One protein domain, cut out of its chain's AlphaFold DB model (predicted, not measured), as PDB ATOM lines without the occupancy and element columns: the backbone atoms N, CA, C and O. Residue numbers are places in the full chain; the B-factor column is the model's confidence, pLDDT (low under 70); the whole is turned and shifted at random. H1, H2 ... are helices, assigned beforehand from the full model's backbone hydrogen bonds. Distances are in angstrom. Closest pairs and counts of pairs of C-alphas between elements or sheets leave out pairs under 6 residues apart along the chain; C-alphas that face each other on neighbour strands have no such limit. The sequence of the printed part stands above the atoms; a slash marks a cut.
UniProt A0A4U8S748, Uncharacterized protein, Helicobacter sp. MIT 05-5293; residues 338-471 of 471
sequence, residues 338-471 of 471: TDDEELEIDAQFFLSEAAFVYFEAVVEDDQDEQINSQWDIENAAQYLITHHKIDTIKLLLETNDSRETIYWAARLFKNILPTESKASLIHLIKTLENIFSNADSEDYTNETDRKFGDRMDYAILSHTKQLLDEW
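This is residues 338 to 471 of the 471 residues of an uncharacterized protein of Helicobacter sp. MIT 05-5293 (UniProt A0A4U8S748). A short helix, H4, sits at the core between a long helical hairpin, H1 and H2, on one side and the long helix H5 on the opposite side. H3 and H6 lie between these sides toward opposite ends, and the loop of residues 440 to 446 sticks out at one end. The printed part has 134 residues, with six named helices, H1 to H6 in order along the chain, and no named strand; the class is all helix. It is compact, with a radius of gyration of the C-alphas of 15.4 A, yet elongated, spanning 54 by 31 by 25 A.

Begin with the longest helix, H1, residues 340 to 364. It forms a hairpin with H2, residues 367 to 386: they touch, closest at the C-alphas of Ala 347 and Ala 380, 4.6 A apart, at a shallow tilt of 25 degrees, opposite ways. From H1, look at residues 351 to 359, which touch H4, residues 403 to 412, closest at the C-alphas of Ser 352 and Thr 405, 5.2 A apart. H4 is the hub, touching five other helices. One is H3, residues 390 to 398, with the C-alphas of Leu 397 and Ile 406 closest at 5.1 A. Another is H5, residues 418 to 439, with Ala 410 and Ser 421 closest, C-alphas 4.3 A apart. H4, H5 and H6, residues 452 to 469, form an up and down bundle, each helix running against the one before it. H5 and H6 touch at a steep tilt of 40 degrees, the C-alphas of Ile 429 and Leu 461 closest at 6.1 A. Residues 455 to 460 of H6 also touch H1, about perpendicular at 75 degrees, with the C-alphas of Val 363 and Met 456 closest at 6.1 A. H1 and H5 are apart. In H1, H2, H3, H4, H5 and H6 every O i to N i+4 pair is within hydrogen-bond range.

Find C-alpha 340 at (13.812, -31.255, -3.628); from there H1 runs 35.6 A to C-alpha 364 at (17.958, -32.525, 31.672). H2 returns over 28.5 A; then come H3, 12.4 A, and H4, 14.5 A. H5 spans 31.6 A, and H6 runs 26.4 A to C-alpha 469 at (36.485, -19.342, 21.226).

The C-alphas farthest apart are those of Thr 338 and Asp 443, at 54.3 A. The printed part has no cut and ends at the chain's last residue, Trp 471. Look for the one long link at residues 440 to 451, between H5 and H6; the other links are tight. The mean pLDDT of the printed part is 86.1, and it is under 70 at residues 338, 400 to 401 and 438 to 453.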
ATOM      1  N   THR A 338      13.431 -37.661  -4.913       67.50
ATOM      2  CA  THR A 338      13.552 -36.652  -5.985       67.50
ATOM      3  C   THR A 338      12.722 -35.381  -5.756       67.50
ATOM      4  O   THR A 338      12.533 -34.616  -6.699       67.50
ATOM      5  N   ASP A 339      12.147 -35.199  -4.566       76.25
ATOM      6  CA  ASP A 339      11.279 -34.058  -4.244       76.25
ATOM      7  C   ASP A 339      12.064 -32.986  -3.474       76.25
ATOM      8  O   ASP A 339      12.022 -32.900  -2.249       76.25
ATOM      9  N   ASP A 340      12.847 -32.195  -4.210       73.44
ATOM     10  CA  ASP A 340      13.812 -31.255  -3.628       73.44
ATOM     11  C   ASP A 340      13.178 -30.138  -2.779       73.44
ATOM     12  O   ASP A 340      13.885 -29.560  -1.949       73.44
ATOM     13  N   GLU A 341      11.903 -29.790  -3.014       81.00
ATOM     14  CA  GLU A 341      11.176 -28.759  -2.253       81.00
ATOM     15  C   GLU A 341      10.641 -29.325  -0.929       81.00
ATOM     16  O   GLU A 341      10.873 -28.720   0.117       81.00
ATOM     17  N   GLU A 342       9.994 -30.499  -0.951       82.25
ATOM     18  CA  GLU A 342       9.523 -31.187   0.264       82.25
ATOM     19  C   GLU A 342      10.700 -31.484   1.206       82.25
ATOM     20  O   GLU A 342      10.666 -31.151   2.389       82.25
ATOM     21  N   LEU A 343      11.797 -32.011   0.660       87.56
ATOM     22  CA  LEU A 343      12.981 -32.361   1.441       87.56
ATOM     23  C   LEU A 343      13.728 -31.140   2.000       87.56
ATOM     24  O   LEU A 343      14.373 -31.236   3.041       87.56
ATOM     25  N   GLU A 344      13.675 -29.986   1.332       89.81
ATOM     26  CA  GLU A 344      14.250 -28.751   1.876       89.81
ATOM     27  C   GLU A 344      13.454 -28.244   3.082       89.81
ATOM     28  O   GLU A 344      14.055 -27.868   4.091       89.81
ATOM     29  N   ILE A 345      12.120 -28.292   2.997       87.62
ATOM     30  CA  ILE A 345      11.222 -27.947   4.106       87.62
ATOM     31  C   ILE A 345      11.448 -28.904   5.279       87.62
ATOM     32  O   ILE A 345      11.628 -28.448   6.409       87.62
ATOM     33  N   ASP A 346      11.512 -30.209   5.013       87.25
ATOM     34  CA  ASP A 346      11.787 -31.213   6.038       87.25
ATOM     35  C   ASP A 346      13.149 -30.975   6.691       87.25
ATOM     36  O   ASP A 346      13.244 -30.953   7.913       87.25
ATOM     37  N   ALA A 347      14.213 -30.748   5.915       90.94
ATOM     38  CA  ALA A 347      15.540 -30.506   6.476       90.94
ATOM     39  C   ALA A 347      15.573 -29.249   7.363       90.94
ATOM     40  O   ALA A 347      16.185 -29.263   8.433       90.94
ATOM     41  N   GLN A 348      14.887 -28.175   6.960       90.12
ATOM     42  CA  GLN A 348      14.736 -26.978   7.787       90.12
ATOM     43  C   GLN A 348      13.988 -27.284   9.096       90.12
ATOM     44  O   GLN A 348      14.419 -26.857  10.172       90.12
ATOM     45  N   PHE A 349      12.879 -28.023   9.006       86.19
ATOM     46  CA  PHE A 349      12.054 -28.407  10.147       86.19
ATOM     47  C   PHE A 349      12.821 -29.307  11.123       86.19
ATOM     48  O   PHE A 349      12.927 -28.971  12.300       86.19
ATOM     49  N   PHE A 350      13.434 -30.389  10.634       87.69
ATOM     50  CA  PHE A 350      14.226 -31.317  11.446       87.69
ATOM     51  C   PHE A 350      15.349 -30.618  12.188       87.69
ATOM     52  O   PHE A 350      15.520 -30.844  13.381       87.69
ATOM     53  N   LEU A 351      16.097 -29.754  11.498       91.12
ATOM     54  CA  LEU A 351      17.182 -29.015  12.129       91.12
ATOM     55  C   LEU A 351      16.659 -28.139  13.272       91.12
ATOM     56  O   LEU A 351      17.292 -28.083  14.321       91.12
ATOM     57  N   SER A 352      15.504 -27.498  13.084       89.00
ATOM     58  CA  SER A 352      14.939 -26.580  14.075       89.00
ATOM     59  C   SER A 352      14.373 -27.320  15.291       89.00
ATOM     60  O   SER A 352      14.695 -26.992  16.431       89.00
ATOM     61  N   GLU A 353      13.576 -28.365  15.063       85.38
ATOM     62  CA  GLU A 353      12.963 -29.147  16.141       85.38
ATOM     63  C   GLU A 353      14.001 -29.967  16.914       85.38
ATOM     64  O   GLU A 353      13.993 -29.985  18.143       85.38
ATOM     65  N   ALA A 354      14.936 -30.622  16.221       89.31
ATOM     66  CA  ALA A 354      15.983 -31.388  16.887       89.31
ATOM     67  C   ALA A 354      16.971 -30.480  17.633       89.31
ATOM     68  O   ALA A 354      17.488 -30.882  18.672       89.31
ATOM     69  N   ALA A 355      17.196 -29.239  17.178       92.06
ATOM     70  CA  ALA A 355      17.972 -28.258  17.937       92.06
ATOM     71  C   ALA A 355      17.321 -27.926  19.287       92.06
ATOM     72  O   ALA A 355      18.032 -27.824  20.290       92.06
ATOM     73  N   PHE A 356      15.991 -27.798  19.329       87.81
ATOM     74  CA  PHE A 356      15.252 -27.582  20.575       87.81
ATOM     75  C   PHE A 356      15.382 -28.783  21.510       87.81
ATOM     76  O   PHE A 356      15.851 -28.629  22.639       87.81
ATOM     77  N   VAL A 357      15.072 -29.982  21.008       85.00
ATOM     78  CA  VAL A 357      15.150 -31.228  21.789       85.00
ATOM     79  C   VAL A 357      16.573 -31.478  22.302       85.00
ATOM     80  O   VAL A 357      16.755 -31.891  23.443       85.00
ATOM     81  N   TYR A 358      17.603 -31.143  21.516       91.44
ATOM     82  CA  TYR A 358      18.994 -31.225  21.959       91.44
ATOM     83  C   TYR A 358      19.251 -30.380  23.211       91.44
ATOM     84  O   TYR A 358      19.852 -30.866  24.168       91.44
ATOM     85  N   PHE A 359      18.827 -29.112  23.230       90.25
ATOM     86  CA  PHE A 359      19.085 -28.243  24.381       90.25
ATOM     87  C   PHE A 359      18.175 -28.539  25.576       90.25
ATOM     88  O   PHE A 359      18.620 -28.353  26.709       90.25
ATOM     89  N   GLU A 360      16.966 -29.057  25.359       85.12
ATOM     90  CA  GLU A 360      16.157 -29.674  26.418       85.12
ATOM     91  C   GLU A 360      16.927 -30.832  27.070       85.12
ATOM     92  O   GLU A 360      17.162 -30.814  28.279       85.12
ATOM     93  N   ALA A 361      17.465 -31.748  26.263       86.00
ATOM     94  CA  ALA A 361      18.274 -32.865  26.740       86.00
ATOM     95  C   ALA A 361      19.568 -32.419  27.452       86.00
ATOM     96  O   ALA A 361      19.987 -33.049  28.421       86.00
ATOM     97  N   VAL A 362      20.194 -31.306  27.041       88.81
ATOM     98  CA  VAL A 362      21.329 -30.703  27.774       88.81
ATOM     99  C   VAL A 362      20.900 -30.222  29.162       88.81
ATOM    100  O   VAL A 362      21.619 -30.431  30.139       88.81
ATOM    101  N   VAL A 363      19.743 -29.566  29.270       85.56
ATOM    102  CA  VAL A 363      19.216 -29.065  30.550       85.56
ATOM    103  C   VAL A 363      18.830 -30.217  31.482       85.56
ATOM    104  O   VAL A 363      18.967 -30.089  32.703       85.56
ATOM    105  N   GLU A 364      18.366 -31.330  30.927       81.81
ATOM    106  CA  GLU A 364      17.958 -32.525  31.672       81.81
ATOM    107  C   GLU A 364      19.099 -33.524  31.933       81.81
ATOM    108  O   GLU A 364      18.899 -34.482  32.676       81.81
ATOM    109  N   ASP A 365      20.301 -33.270  31.399       84.00
ATOM    110  CA  ASP A 365      21.454 -34.188  31.416       84.00
ATOM    111  C   ASP A 365      21.157 -35.556  30.757       84.00
ATOM    112  O   ASP A 365      21.710 -36.594  31.126       84.00
ATOM    113  N   ASP A 366      20.288 -35.561  29.741       80.81
ATOM    114  CA  ASP A 366      20.012 -36.731  28.910       80.81
ATOM    115  C   ASP A 366      21.042 -36.834  27.779       80.81
ATOM    116  O   ASP A 366      20.905 -36.268  26.691       80.81
ATOM    117  N   GLN A 367      22.124 -37.554  28.057       89.56
ATOM    118  CA  GLN A 367      23.219 -37.756  27.107       89.56
ATOM    119  C   GLN A 367      22.803 -38.565  25.872       89.56
ATOM    120  O   GLN A 367      23.347 -38.364  24.785       89.56
ATOM    121  N   ASP A 368      21.843 -39.480  26.010       85.25
ATOM    122  CA  ASP A 368      21.408 -40.302  24.888       85.25
ATOM    123  C   ASP A 368      20.595 -39.468  23.892       85.25
ATOM    124  O   ASP A 368      20.793 -39.574  22.678       85.25
ATOM    125  N   GLU A 369      19.681 -38.639  24.393       86.00
ATOM    126  CA  GLU A 369      18.854 -37.773  23.557       86.00
ATOM    127  C   GLU A 369      19.675 -36.646  22.912       86.00
ATOM    128  O   GLU A 369      19.449 -36.323  21.744       86.00
ATOM    129  N   GLN A 370      20.715 -36.145  23.593       90.31
ATOM    130  CA  GLN A 370      21.714 -35.253  22.988       90.31
ATOM    131  C   GLN A 370      22.378 -35.895  21.758       90.31
ATOM    132  O   GLN A 370      22.461 -35.268  20.700       90.31
ATOM    133  N   ILE A 371      22.814 -37.158  21.858       92.50
ATOM    134  CA  ILE A 371      23.447 -37.883  20.742       92.50
ATOM    135  C   ILE A 371      22.463 -38.085  19.582       92.50
ATOM    136  O   ILE A 371      22.833 -37.901  18.419       92.50
ATOM    137  N   ASN A 372      21.218 -38.466  19.875       89.00
ATOM    138  CA  ASN A 372      20.219 -38.722  18.835       89.00
ATOM    139  C   ASN A 372      19.789 -37.434  18.130       89.00
ATOM    140  O   ASN A 372      19.796 -37.389  16.901       89.00
ATOM    141  N   SER A 373      19.523 -36.371  18.887       89.88
ATOM    142  CA  SER A 373      19.187 -35.061  18.328       89.88
ATOM    143  C   SER A 373      20.342 -34.478  17.511       89.88
ATOM    144  O   SER A 373      20.119 -33.971  16.416       89.88
ATOM    145  N   GLN A 374      21.595 -34.616  17.964       95.00
ATOM    146  CA  GLN A 374      22.756 -34.213  17.162       95.00
ATOM    147  C   GLN A 374      22.816 -34.970  15.826       95.00
ATOM    148  O   GLN A 374      23.091 -34.357  14.795       95.00
ATOM    149  N   TRP A 375      22.545 -36.280  15.821       94.62
ATOM    150  CA  TRP A 375      22.513 -37.062  14.583       94.62
ATOM    151  C   TRP A 375      21.422 -36.562  13.626       94.62
ATOM    152  O   TRP A 375      21.692 -36.401  12.432       94.62
ATOM    153  N   ASP A 376      20.220 -36.280  14.137       91.94
ATOM    154  CA  ASP A 376      19.097 -35.754  13.349       91.94
ATOM    155  C   ASP A 376      19.469 -34.405  12.692       91.94
ATOM    156  O   ASP A 376      19.318 -34.227  11.479       91.94
ATOM    157  N   ILE A 377      20.063 -33.495  13.474       94.81
ATOM    158  CA  ILE A 377      20.539 -32.174  13.033       94.81
ATOM    159  C   ILE A 377      21.617 -32.288  11.945       94.81
ATOM    160  O   ILE A 377      21.541 -31.622  10.909       94.81
ATOM    161  N   GLU A 378      22.640 -33.116  12.170       95.75
ATOM    162  CA  GLU A 378      23.772 -33.261  11.250       95.75
ATOM    163  C   GLU A 378      23.344 -33.856   9.902       95.75
ATOM    164  O   GLU A 378      23.838 -33.423   8.859       95.75
ATOM    165  N   ASN A 379      22.386 -34.790   9.893       94.25
ATOM    166  CA  ASN A 379      21.861 -35.362   8.650       94.25
ATOM    167  C   ASN A 379      21.023 -34.357   7.855       94.25
ATOM    168  O   ASN A 379      21.220 -34.228   6.644       94.25
ATOM    169  N   ALA A 380      20.148 -33.600   8.523       93.81
ATOM    170  CA  ALA A 380      19.390 -32.530   7.879       93.81
ATOM    171  C   ALA A 380      20.325 -31.459   7.282       93.81
ATOM    172  O   ALA A 380      20.179 -31.055   6.125       93.81
ATOM    173  N   ALA A 381      21.364 -31.055   8.022       96.00
ATOM    174  CA  ALA A 381      22.368 -30.118   7.525       96.00
ATOM    175  C   ALA A 381      23.159 -30.677   6.332       96.00
ATOM    176  O   ALA A 381      23.418 -29.949   5.369       96.00
ATOM    177  N   GLN A 382      23.516 -31.966   6.354       94.75
ATOM    178  CA  GLN A 382      24.215 -32.613   5.243       94.75
ATOM    179  C   GLN A 382      23.378 -32.591   3.957       94.75
ATOM    180  O   GLN A 382      23.945 -32.354   2.883       94.75
ATOM    181  N   TYR A 383      22.055 -32.779   4.041       93.94
ATOM    182  CA  TYR A 383      21.159 -32.628   2.889       93.94
ATOM    183  C   TYR A 383      21.245 -31.210   2.298       93.94
ATOM    184  O   TYR A 383      21.516 -31.068   1.101       93.94
ATOM    185  N   LEU A 384      21.117 -30.170   3.134       94.81
ATOM    186  CA  LEU A 384      21.179 -28.764   2.704       94.81
ATOM    187  C   LEU A 384      22.529 -28.403   2.061       94.81
ATOM    188  O   LEU A 384      22.569 -27.703   1.046       94.81
ATOM    189  N   ILE A 385      23.637 -28.906   2.617       94.31
ATOM    190  CA  ILE A 385      24.991 -28.697   2.078       94.31
ATOM    191  C   ILE A 385      25.138 -29.368   0.711       94.31
ATOM    192  O   ILE A 385      25.610 -28.739  -0.237       94.31
ATOM    193  N   THR A 386      24.731 -30.635   0.611       92.69
ATOM    194  CA  THR A 386      24.894 -31.456  -0.599       92.69
ATOM    195  C   THR A 386      24.104 -30.887  -1.776       92.69
ATOM    196  O   THR A 386      24.600 -30.879  -2.899       92.69
ATOM    197  N   HIS A 387      22.911 -30.352  -1.511       91.56
ATOM    198  CA  HIS A 387      22.027 -29.779  -2.529       91.56
ATOM    199  C   HIS A 387      22.182 -28.259  -2.683       91.56
ATOM    200  O   HIS A 387      21.372 -27.623  -3.354       91.56
ATOM    201  N   HIS A 388      23.224 -27.666  -2.086       92.50
ATOM    202  CA  HIS A 388      23.550 -26.242  -2.199       92.50
ATOM    203  C   HIS A 388      22.376 -25.300  -1.868       92.50
ATOM    204  O   HIS A 388      22.180 -24.276  -2.527       92.50
ATOM    205  N   LYS A 389      21.610 -25.622  -0.823       94.38
ATOM    206  CA  LYS A 389      20.432 -24.864  -0.371       94.38
ATOM    207  C   LYS A 389      20.831 -23.607   0.422       94.38
ATOM    208  O   LYS A 389      20.583 -23.479   1.618       94.38
ATOM    209  N   ILE A 390      21.539 -22.687  -0.239       95.38
ATOM    210  CA  ILE A 390      22.178 -21.522   0.399       95.38
ATOM    211  C   ILE A 390      21.163 -20.562   1.027       95.38
ATOM    212  O   ILE A 390      21.424 -20.033   2.108       95.38
ATOM    213  N   ASP A 391      20.021 -20.335   0.381       94.50
ATOM    214  CA  ASP A 391      19.011 -19.401   0.890       94.50
ATOM    215  C   ASP A 391      18.349 -19.932   2.173       94.50
ATOM    216  O   ASP A 391      18.185 -19.184   3.136       94.50
ATOM    217  N   THR A 392      18.088 -21.238   2.250       94.12
ATOM    218  CA  THR A 392      17.611 -21.935   3.458       94.12
ATOM    219  C   THR A 392      18.642 -21.877   4.580       94.12
ATOM    220  O   THR A 392      18.304 -21.599   5.728       94.12
ATOM    221  N   ILE A 393      19.923 -22.089   4.258       96.00
ATOM    222  CA  ILE A 393      21.016 -21.982   5.232       96.00
ATOM    223  C   ILE A 393      21.070 -20.567   5.826       96.00
ATOM    224  O   ILE A 393      21.208 -20.415   7.038       96.00
ATOM    225  N   LYS A 394      20.933 -19.523   4.998       95.44
ATOM    226  CA  LYS A 394      20.861 -18.135   5.482       95.44
ATOM    227  C   LYS A 394      19.639 -17.901   6.359       95.44
ATOM    228  O   LYS A 394      19.775 -17.300   7.417       95.44
ATOM    229  N   LEU A 395      18.481 -18.432   5.967       94.25
ATOM    230  CA  LEU A 395      17.260 -18.340   6.766       94.25
ATOM    231  C   LEU A 395      17.451 -18.939   8.169       94.25
ATOM    232  O   LEU A 395      17.067 -18.317   9.153       94.25
ATOM    233  N   LEU A 396      18.098 -20.103   8.275       94.75
ATOM    234  CA  LEU A 396      18.407 -20.743   9.560       94.75
ATOM    235  C   LEU A 396      19.400 -19.933  10.413       94.75
ATOM    236  O   LEU A 396      19.321 -19.955  11.638       94.75
ATOM    237  N   LEU A 397      20.324 -19.199   9.786       94.62
ATOM    238  CA  LEU A 397      21.282 -18.318  10.469       94.62
ATOM    239  C   LEU A 397      20.665 -16.993  10.946       94.62
ATOM    240  O   LEU A 397      21.226 -16.350  11.837       94.62
ATOM    241  N   GLU A 398      19.558 -16.573  10.336       89.50
ATOM    242  CA  GLU A 398      18.890 -15.288  10.573       89.50
ATOM    243  C   GLU A 398      17.541 -15.435  11.298       89.50
ATOM    244  O   GLU A 398      16.893 -14.429  11.599       89.50
ATOM    245  N   THR A 399      17.101 -16.667  11.587       81.56
ATOM    246  CA  THR A 399      15.819 -16.916  12.256       81.56
ATOM    247  C   THR A 399      15.820 -16.315  13.657       81.56
ATOM    248  O   THR A 399      16.641 -16.666  14.494       81.56
ATOM    249  N   ASN A 400      14.901 -15.392  13.934       65.31
ATOM    250  CA  ASN A 400      14.826 -14.735  15.245       65.31
ATOM    251  C   ASN A 400      14.036 -15.548  16.279       65.31
ATOM    252  O   ASN A 400      14.079 -15.230  17.468       65.31
ATOM    253  N   ASP A 401      13.324 -16.581  15.830       68.31
ATOM    254  CA  ASP A 401      12.337 -17.290  16.644       68.31
ATOM    255  C   ASP A 401      12.916 -18.524  17.357       68.31
ATOM    256  O   ASP A 401      12.252 -19.083  18.226       68.31
ATOM    257  N   SER A 402      14.153 -18.934  17.042       84.38
ATOM    258  CA  SER A 402      14.767 -20.147  17.605       84.38
ATOM    259  C   SER A 402      16.277 -19.984  17.809       84.38
ATOM    260  O   SER A 402      17.068 -19.986  16.865       84.38
ATOM    261  N   ARG A 403      16.693 -19.827  19.068       91.69
ATOM    262  CA  ARG A 403      18.081 -19.508  19.465       91.69
ATOM    263  C   ARG A 403      19.002 -20.718  19.321       91.69
ATOM    264  O   ARG A 403      20.131 -20.606  18.848       91.69
ATOM    265  N   GLU A 404      18.473 -21.872  19.684       92.88
ATOM    266  CA  GLU A 404      19.021 -23.202  19.473       92.88
ATOM    267  C   GLU A 404      19.326 -23.475  17.992       92.88
ATOM    268  O   GLU A 404      20.412 -23.965  17.671       92.88
ATOM    269  N   THR A 405      18.424 -23.079  17.087       94.44
ATOM    270  CA  THR A 405      18.604 -23.238  15.639       94.44
ATOM    271  C   THR A 405      19.755 -22.383  15.135       94.44
ATOM    272  O   THR A 405      20.614 -22.892  14.415       94.44
ATOM    273  N   ILE A 406      19.837 -21.112  15.553       95.69
ATOM    274  CA  ILE A 406      20.947 -20.224  15.169       95.69
ATOM    275  C   ILE A 406      22.293 -20.822  15.602       95.69
ATOM    276  O   ILE A 406      23.243 -20.823  14.815       95.69
ATOM    277  N   TYR A 407      22.389 -21.334  16.838       96.69
ATOM    278  CA  TYR A 407      23.611 -21.972  17.340       96.69
ATOM    279  C   TYR A 407      24.046 -23.129  16.432       96.69
ATOM    280  O   TYR A 407      25.188 -23.154  15.957       96.69
ATOM    281  N   TRP A 408      23.136 -24.065  16.155       97.25
ATOM    282  CA  TRP A 408      23.436 -25.236  15.335       97.25
ATOM    283  C   TRP A 408      23.739 -24.869  13.885       97.25
ATOM    284  O   TRP A 408      24.737 -25.339  13.336       97.25
ATOM    285  N   ALA A 409      22.960 -23.971  13.284       96.94
ATOM    286  CA  ALA A 409      23.203 -23.483  11.934       96.94
ATOM    287  C   ALA A 409      24.600 -22.853  11.820       96.94
ATOM    288  O   ALA A 409      25.372 -23.188  10.918       96.94
ATOM    289  N   ALA A 410      24.988 -21.996  12.765       96.69
ATOM    290  CA  ALA A 410      26.302 -21.373  12.727       96.69
ATOM    291  C   ALA A 410      27.452 -22.362  12.969       96.69
ATOM    292  O   ALA A 410      28.514 -22.225  12.357       96.69
ATOM    293  N   ARG A 411      27.244 -23.386  13.805       97.00
ATOM    294  CA  ARG A 411      28.206 -24.478  14.006       97.00
ATOM    295  C   ARG A 411      28.423 -25.291  12.730       97.00
ATOM    296  O   ARG A 411      29.570 -25.543  12.358       97.00
ATOM    297  N   LEU A 412      27.339 -25.711  12.080       97.56
ATOM    298  CA  LEU A 412      27.362 -26.647  10.950       97.56
ATOM    299  C   LEU A 412      27.801 -25.971   9.650       97.56
ATOM    300  O   LEU A 412      28.553 -26.552   8.867       97.56
ATOM    301  N   PHE A 413      27.387 -24.722   9.431       97.12
ATOM    302  CA  PHE A 413      27.612 -24.020   8.167       97.12
ATOM    303  C   PHE A 413      28.832 -23.093   8.173       97.12
ATOM    304  O   PHE A 413      29.075 -22.405   7.180       97.12
ATOM    305  N   LYS A 414      29.674 -23.140   9.216       95.50
ATOM    306  CA  LYS A 414      30.882 -22.304   9.335       95.50
ATOM    307  C   LYS A 414      31.853 -22.385   8.161       95.50
ATOM    308  O   LYS A 414      32.546 -21.418   7.873       95.50
ATOM    309  N   ASN A 415      31.908 -23.525   7.475       94.69
ATOM    310  CA  ASN A 415      32.774 -23.718   6.307       94.69
ATOM    311  C   ASN A 415      32.090 -23.349   4.980       94.69
ATOM    312  O   ASN A 415      32.763 -23.261   3.957       94.69
ATOM    313  N   ILE A 416      30.768 -23.151   4.992       96.56
ATOM    314  CA  ILE A 416      29.956 -22.813   3.816       96.56
ATOM    315  C   ILE A 416      29.724 -21.300   3.750       96.56
ATOM    316  O   ILE A 416      29.981 -20.692   2.715       96.56
ATOM    317  N   LEU A 417      29.298 -20.689   4.863       96.62
ATOM    318  CA  LEU A 417      29.055 -19.249   5.012       96.62
ATOM    319  C   LEU A 417      29.791 -18.695   6.253       96.62
ATOM    320  O   LEU A 417      29.159 -18.300   7.232       96.62
ATOM    321  N   PRO A 418      31.139 -18.671   6.259       96.31
ATOM    322  CA  PRO A 418      31.931 -18.344   7.450       96.31
ATOM    323  C   PRO A 418      31.643 -16.959   8.036       96.31
ATOM    324  O   PRO A 418      31.660 -16.786   9.256       96.31
ATOM    325  N   THR A 419      31.405 -15.957   7.187       96.06
ATOM    326  CA  THR A 419      31.183 -14.577   7.639       96.06
ATOM    327  C   THR A 419      29.822 -14.450   8.314       96.06
ATOM    328  O   THR A 419      29.722 -13.900   9.409       96.06
ATOM    329  N   GLU A 420      28.791 -14.992   7.674       96.75
ATOM    330  CA  GLU A 420      27.410 -14.986   8.134       96.75
ATOM    331  C   GLU A 420      27.266 -15.819   9.409       96.75
ATOM    332  O   GLU A 420      26.766 -15.314  10.408       96.75
ATOM    333  N   SER A 421      27.810 -17.040   9.438       96.81
ATOM    334  CA  SER A 421      27.777 -17.895  10.629       96.81
ATOM    335  C   SER A 421      28.454 -17.243  11.838       96.81
ATOM    336  O   SER A 421      27.891 -17.242  12.934       96.81
ATOM    337  N   LYS A 422      29.623 -16.610  11.654       96.75
ATOM    338  CA  LYS A 422      30.285 -15.879  12.745       96.75
ATOM    339  C   LYS A 422      29.467 -14.671  13.207       96.75
ATOM    340  O   LYS A 422      29.390 -14.406  14.407       96.75
ATOM    341  N   ALA A 423      28.862 -13.931  12.276       96.00
ATOM    342  CA  ALA A 423      28.011 -12.790  12.603       96.00
ATOM    343  C   ALA A 423      26.774 -13.217  13.411       96.00
ATOM    344  O   ALA A 423      26.471 -12.578  14.421       96.00
ATOM    345  N   SER A 424      26.127 -14.321  13.028       95.56
ATOM    346  CA  SER A 424      24.980 -14.890  13.738       95.56
ATOM    347  C   SER A 424      25.333 -15.351  15.152       95.56
ATOM    348  O   SER A 424      24.595 -15.028  16.078       95.56
ATOM    349  N   LEU A 425      26.489 -15.996  15.374       95.00
ATOM    350  CA  LEU A 425      26.946 -16.345  16.735       95.00
ATOM    351  C   LEU A 425      27.138 -15.108  17.613       95.00
ATOM    352  O   LEU A 425      26.676 -15.067  18.751       95.00
ATOM    353  N   ILE A 426      27.800 -14.073  17.086       95.75
ATOM    354  CA  ILE A 426      28.013 -12.819  17.823       95.75
ATOM    355  C   ILE A 426      26.673 -12.150  18.144       95.75
ATOM    356  O   ILE A 426      26.511 -11.588  19.230       95.75
ATOM    357  N   HIS A 427      25.724 -12.178  17.208       94.31
ATOM    358  CA  HIS A 427      24.381 -11.659  17.434       94.31
ATOM    359  C   HIS A 427      23.649 -12.456  18.520       94.31
ATOM    360  O   HIS A 427      23.141 -11.853  19.461       94.31
ATOM    361  N   LEU A 428      23.682 -13.789  18.449       95.06
ATOM    362  CA  LEU A 428      23.064 -14.686  19.424       95.06
ATOM    363  C   LEU A 428      23.599 -14.452  20.844       95.06
ATOM    364  O   LEU A 428      22.805 -14.289  21.769       95.06
ATOM    365  N   ILE A 429      24.925 -14.348  21.012       94.81
ATOM    366  CA  ILE A 429      25.549 -14.038  22.310       94.81
ATOM    367  C   ILE A 429      25.007 -12.720  22.861       94.81
ATOM    368  O   ILE A 429      24.554 -12.676  24.000       94.81
ATOM    369  N   LYS A 430      25.007 -11.652  22.053       93.25
ATOM    370  CA  LYS A 430      24.516 -10.334  22.485       93.25
ATOM    371  C   LYS A 430      23.042 -10.368  22.872       93.25
ATOM    372  O   LYS A 430      22.654  -9.719  23.839       93.25
ATOM    373  N   THR A 431      22.227 -11.100  22.116       91.12
ATOM    374  CA  THR A 431      20.797 -11.254  22.393       91.12
ATOM    375  C   THR A 431      20.579 -11.968  23.725       91.12
ATOM    376  O   THR A 431      19.855 -11.448  24.570       91.12
ATOM    377  N   LEU A 432      21.261 -13.092  23.958       90.50
ATOM    378  CA  LEU A 432      21.188 -13.845  25.212       90.50
ATOM    379  C   LEU A 432      21.717 -13.037  26.408       90.50
ATOM    380  O   LEU A 432      21.061 -12.959  27.440       90.50
ATOM    381  N   GLU A 433      22.856 -12.353  26.269       90.25
ATOM    382  CA  GLU A 433      23.405 -11.487  27.325       90.25
ATOM    383  C   GLU A 433      22.465 -10.326  27.678       90.25
ATOM    384  O   GLU A 433      22.333  -9.973  28.851       90.25
ATOM    385  N   ASN A 434      21.776  -9.753  26.688       87.19
ATOM    386  CA  ASN A 434      20.762  -8.726  26.919       87.19
ATOM    387  C   ASN A 434      19.524  -9.296  27.634       87.19
ATOM    388  O   ASN A 434      19.005  -8.657  28.545       87.19
ATOM    389  N   ILE A 435      19.064 -10.499  27.269       84.25
ATOM    390  CA  ILE A 435      17.970 -11.190  27.973       84.25
ATOM    391  C   ILE A 435      18.328 -11.359  29.454       84.25
ATOM    392  O   ILE A 435      17.559 -10.927  30.312       84.25
ATOM    393  N   PHE A 436      19.521 -11.872  29.762       81.88
ATOM    394  CA  PHE A 436      19.954 -12.066  31.149       81.88
ATOM    395  C   PHE A 436      20.142 -10.757  31.916       81.88
ATOM    396  O   PHE A 436      19.682 -10.643  33.047       81.88
ATOM    397  N   SER A 437      20.705  -9.730  31.275       77.94
ATOM    398  CA  SER A 437      20.873  -8.408  31.895       77.94
ATOM    399  C   SER A 437      19.535  -7.746  32.264       77.94
ATOM    400  O   SER A 437      19.484  -6.931  33.182       77.94
ATOM    401  N   ASN A 438      18.450  -8.080  31.554       68.19
ATOM    402  CA  ASN A 438      17.095  -7.618  31.871       68.19
ATOM    403  C   ASN A 438      16.371  -8.545  32.873       68.19
ATOM    404  O   ASN A 438      15.498  -8.081  33.612       68.19
ATOM    405  N   ALA A 439      16.735  -9.831  32.916       61.41
ATOM    406  CA  ALA A 439      16.188 -10.829  33.836       61.41
ATOM    407  C   ALA A 439      16.731 -10.691  35.273       61.41
ATOM    408  O   ALA A 439      15.991 -10.957  36.216       61.41
ATOM    409  N   ASP A 440      17.949 -10.164  35.456       53.00
ATOM    410  CA  ASP A 440      18.578  -9.850  36.760       53.00
ATOM    411  C   ASP A 440      17.825  -8.774  37.598       53.00
ATOM    412  O   ASP A 440      18.320  -8.296  38.620       53.00
ATOM    413  N   SER A 441      16.608  -8.385  37.192       48.88
ATOM    414  CA  SER A 441      15.654  -7.613  38.002       48.88
ATOM    415  C   SER A 441      14.702  -8.478  38.849       48.88
ATOM    416  O   SER A 441      13.987  -7.931  39.692       48.88
ATOM    417  N   GLU A 442      14.722  -9.808  38.686       49.69
ATOM    418  CA  GLU A 442      14.003 -10.777  39.525       49.69
ATOM    419  C   GLU A 442      14.995 -11.691  40.278       49.69
ATOM    420  O   GLU A 442      15.868 -12.329  39.697       49.69
ATOM    421  N   ASP A 443      14.875 -11.718  41.605       43.06
ATOM    422  CA  ASP A 443      15.813 -12.328  42.556       43.06
ATOM    423  C   ASP A 443      15.693 -13.873  42.569       43.06
ATOM    424  O   ASP A 443      14.923 -14.441  43.344       43.06
ATOM    425  N   TYR A 444      16.429 -14.573  41.694       48.28
ATOM    426  CA  TYR A 444      16.523 -16.043  41.703       48.28
ATOM    427  C   TYR A 444      17.844 -16.488  42.345       48.28
ATOM    428  O   TYR A 444      18.922 -16.359  41.770       48.28
ATOM    429  N   THR A 445      17.757 -17.039  43.557       42.12
ATOM    430  CA  THR A 445      18.913 -17.387  44.405       42.12
ATOM    431  C   THR A 445      19.484 -18.793  44.155       42.12
ATOM    432  O   THR A 445      20.431 -19.187  44.836       42.12
ATOM    433  N   ASN A 446      18.960 -19.544  43.174       46.28
ATOM    434  CA  ASN A 446      19.397 -20.910  42.871       46.28
ATOM    435  C   ASN A 446      19.235 -21.270  41.379       46.28
ATOM    436  O   ASN A 446      18.250 -20.897  40.743       46.28
ATOM    437  N   GLU A 447      20.177 -22.031  40.816       46.75
ATOM    438  CA  GLU A 447      20.207 -22.409  39.387       46.75
ATOM    439  C   GLU A 447      19.073 -23.383  39.001       46.75
ATOM    440  O   GLU A 447      18.585 -23.370  37.872       46.75
ATOM    441  N   THR A 448      18.588 -24.165  39.971       48.22
ATOM    442  CA  THR A 448      17.435 -25.073  39.840       48.22
ATOM    443  C   THR A 448      16.076 -24.374  39.915       48.22
ATOM    444  O   THR A 448      15.083 -24.971  39.511       48.22
ATOM    445  N   ASP A 449      16.024 -23.134  40.415       44.28
ATOM    446  CA  ASP A 449      14.774 -22.376  40.606       44.28
ATOM    447  C   ASP A 449      14.430 -21.481  39.399       44.28
ATOM    448  O   ASP A 449      13.390 -20.821  39.376       44.28
ATOM    449  N   ARG A 450      15.297 -21.462  38.378       57.84
ATOM    450  CA  ARG A 450      15.075 -20.745  37.118       57.84
ATOM    451  C   ARG A 450      14.018 -21.454  36.274       57.84
ATOM    452  O   ARG A 450      13.980 -22.686  36.222       57.84
ATOM    453  N   LYS A 451      13.172 -20.688  35.573       67.56
ATOM    454  CA  LYS A 451      12.197 -21.269  34.637       67.56
ATOM    455  C   LYS A 451      12.955 -22.081  33.585       67.56
ATOM    456  O   LYS A 451      14.061 -21.714  33.196       67.56
ATOM    457  N   PHE A 452      12.359 -23.176  33.116       61.19
ATOM    458  CA  PHE A 452      12.973 -24.095  32.147       61.19
ATOM    459  C   PHE A 452      13.616 -23.369  30.946       61.19
ATOM    460  O   PHE A 452      14.763 -23.644  30.604       61.19
ATOM    461  N   GLY A 453      12.930 -22.360  30.394       69.44
ATOM    462  CA  GLY A 453      13.454 -21.537  29.298       69.44
ATOM    463  C   GLY A 453      14.742 -20.778  29.634       69.44
ATOM    464  O   GLY A 453      15.639 -20.716  28.800       69.44
ATOM    465  N   ASP A 454      14.897 -20.282  30.866       79.06
ATOM    466  CA  ASP A 454      16.113 -19.573  31.278       79.06
ATOM    467  C   ASP A 454      17.301 -20.543  31.349       79.06
ATOM    468  O   ASP A 454      18.394 -20.222  30.890       79.06
ATOM    469  N   ARG A 455      17.096 -21.755  31.892       81.81
ATOM    470  CA  ARG A 455      18.140 -22.800  31.945       81.81
ATOM    471  C   ARG A 455      18.602 -23.193  30.541       81.81
ATOM    472  O   ARG A 455      19.805 -23.328  30.317       81.81
ATOM    473  N   MET A 456      17.663 -23.316  29.605       86.06
ATOM    474  CA  MET A 456      17.955 -23.594  28.199       86.06
ATOM    475  C   MET A 456      18.761 -22.460  27.558       86.06
ATOM    476  O   MET A 456      19.807 -22.705  26.963       86.06
ATOM    477  N   ASP A 457      18.353 -21.206  27.765       90.06
ATOM    478  CA  ASP A 457      19.070 -20.034  27.256       90.06
ATOM    479  C   ASP A 457      20.508 -19.947  27.809       90.06
ATOM    480  O   ASP A 457      21.435 -19.570  27.085       90.06
ATOM    481  N   TYR A 458      20.730 -20.328  29.075       90.19
ATOM    482  CA  TYR A 458      22.073 -20.386  29.671       90.19
ATOM    483  C   TYR A 458      22.933 -21.468  29.014       90.19
ATOM    484  O   TYR A 458      24.104 -21.219  28.706       90.19
ATOM    485  N   ALA A 459      22.354 -22.647  28.767       91.56
ATOM    486  CA  ALA A 459      23.031 -23.731  28.068       91.56
ATOM    487  C   ALA A 459      23.441 -23.296  26.653       91.56
ATOM    488  O   ALA A 459      24.609 -23.452  26.283       91.56
ATOM    489  N   ILE A 460      22.530 -22.667  25.902       94.62
ATOM    490  CA  ILE A 460      22.803 -22.131  24.562       94.62
ATOM    491  C   ILE A 460      23.922 -21.087  24.624       94.62
ATOM    492  O   ILE A 460      24.879 -21.173  23.850       94.62
ATOM    493  N   LEU A 461      23.869 -20.128  25.557       94.56
ATOM    494  CA  LEU A 461      24.899 -19.093  25.697       94.56
ATOM    495  C   LEU A 461      26.282 -19.697  25.967       94.56
ATOM    496  O   LEU A 461      27.265 -19.285  25.345       94.56
ATOM    497  N   SER A 462      26.361 -20.668  26.879       94.06
ATOM    498  CA  SER A 462      27.611 -21.347  27.225       94.06
ATOM    499  C   SER A 462      28.221 -22.053  26.010       94.06
ATOM    500  O   SER A 462      29.382 -21.800  25.680       94.06
ATOM    501  N   HIS A 463      27.419 -22.838  25.285       95.50
ATOM    502  CA  HIS A 463      27.857 -23.537  24.075       95.50
ATOM    503  C   HIS A 463      28.265 -22.566  22.960       95.50
ATOM    504  O   HIS A 463      29.249 -22.790  22.255       95.50
ATOM    505  N   THR A 464      27.532 -21.462  22.807       95.12
ATOM    506  CA  THR A 464      27.800 -20.441  21.784       95.12
ATOM    507  C   THR A 464      29.127 -19.725  22.048       95.12
ATOM    508  O   THR A 464      29.899 -19.506  21.115       95.12
ATOM    509  N   LYS A 465      29.428 -19.390  23.312       95.12
ATOM    510  CA  LYS A 465      30.715 -18.790  23.706       95.12
ATOM    511  C   LYS A 465      31.880 -19.736  23.439       95.12
ATOM    512  O   LYS A 465      32.847 -19.323  22.808       95.12
ATOM    513  N   GLN A 466      31.742 -21.002  23.832       95.50
ATOM    514  CA  GLN A 466      32.757 -22.016  23.557       95.50
ATOM    515  C   GLN A 466      33.023 -22.154  22.050       95.50
ATOM    516  O   GLN A 466      34.171 -22.129  21.619       95.50
ATOM    517  N   LEU A 467      31.968 -22.237  21.235       94.38
ATOM    518  CA  LEU A 467      32.106 -22.338  19.783       94.38
ATOM    519  C   LEU A 467      32.801 -21.113  19.167       94.38
ATOM    520  O   LEU A 467      33.543 -21.257  18.197       94.38
ATOM    521  N   LEU A 468      32.562 -19.914  19.707       92.88
ATOM    522  CA  LEU A 468      33.229 -18.695  19.249       92.88
ATOM    523  C   LEU A 468      34.718 -18.666  19.635       92.88
ATOM    524  O   LEU A 468      35.519 -18.155  18.855       92.88
ATOM    525  N   ASP A 469      35.085 -19.214  20.794       92.75
ATOM    526  CA  ASP A 469      36.485 -19.342  21.226       92.75
ATOM    527  C   ASP A 469      37.261 -20.366  20.374       92.75
ATOM    528  O   ASP A 469      38.469 -20.232  20.176       92.75
ATOM    529  N   GLU A 470      36.565 -21.375  19.841       90.44
ATOM    530  CA  GLU A 470      37.101 -22.400  18.934       90.44
ATOM    531  C   GLU A 470      37.169 -21.959  17.454       90.44
ATOM    532  O   GLU A 470      37.637 -22.726  16.603       90.44
ATOM    533  N   TRP A 471      36.680 -20.756  17.130       86.19
ATOM    534  CA  TRP A 471      36.577 -20.221  15.766       86.19
ATOM    535  C   TRP A 471      37.854 -19.535  15.282       86.19
ATOM    536  O   TRP A 471      38.295 -19.858  14.152       86.19
TER     537      TRP A 471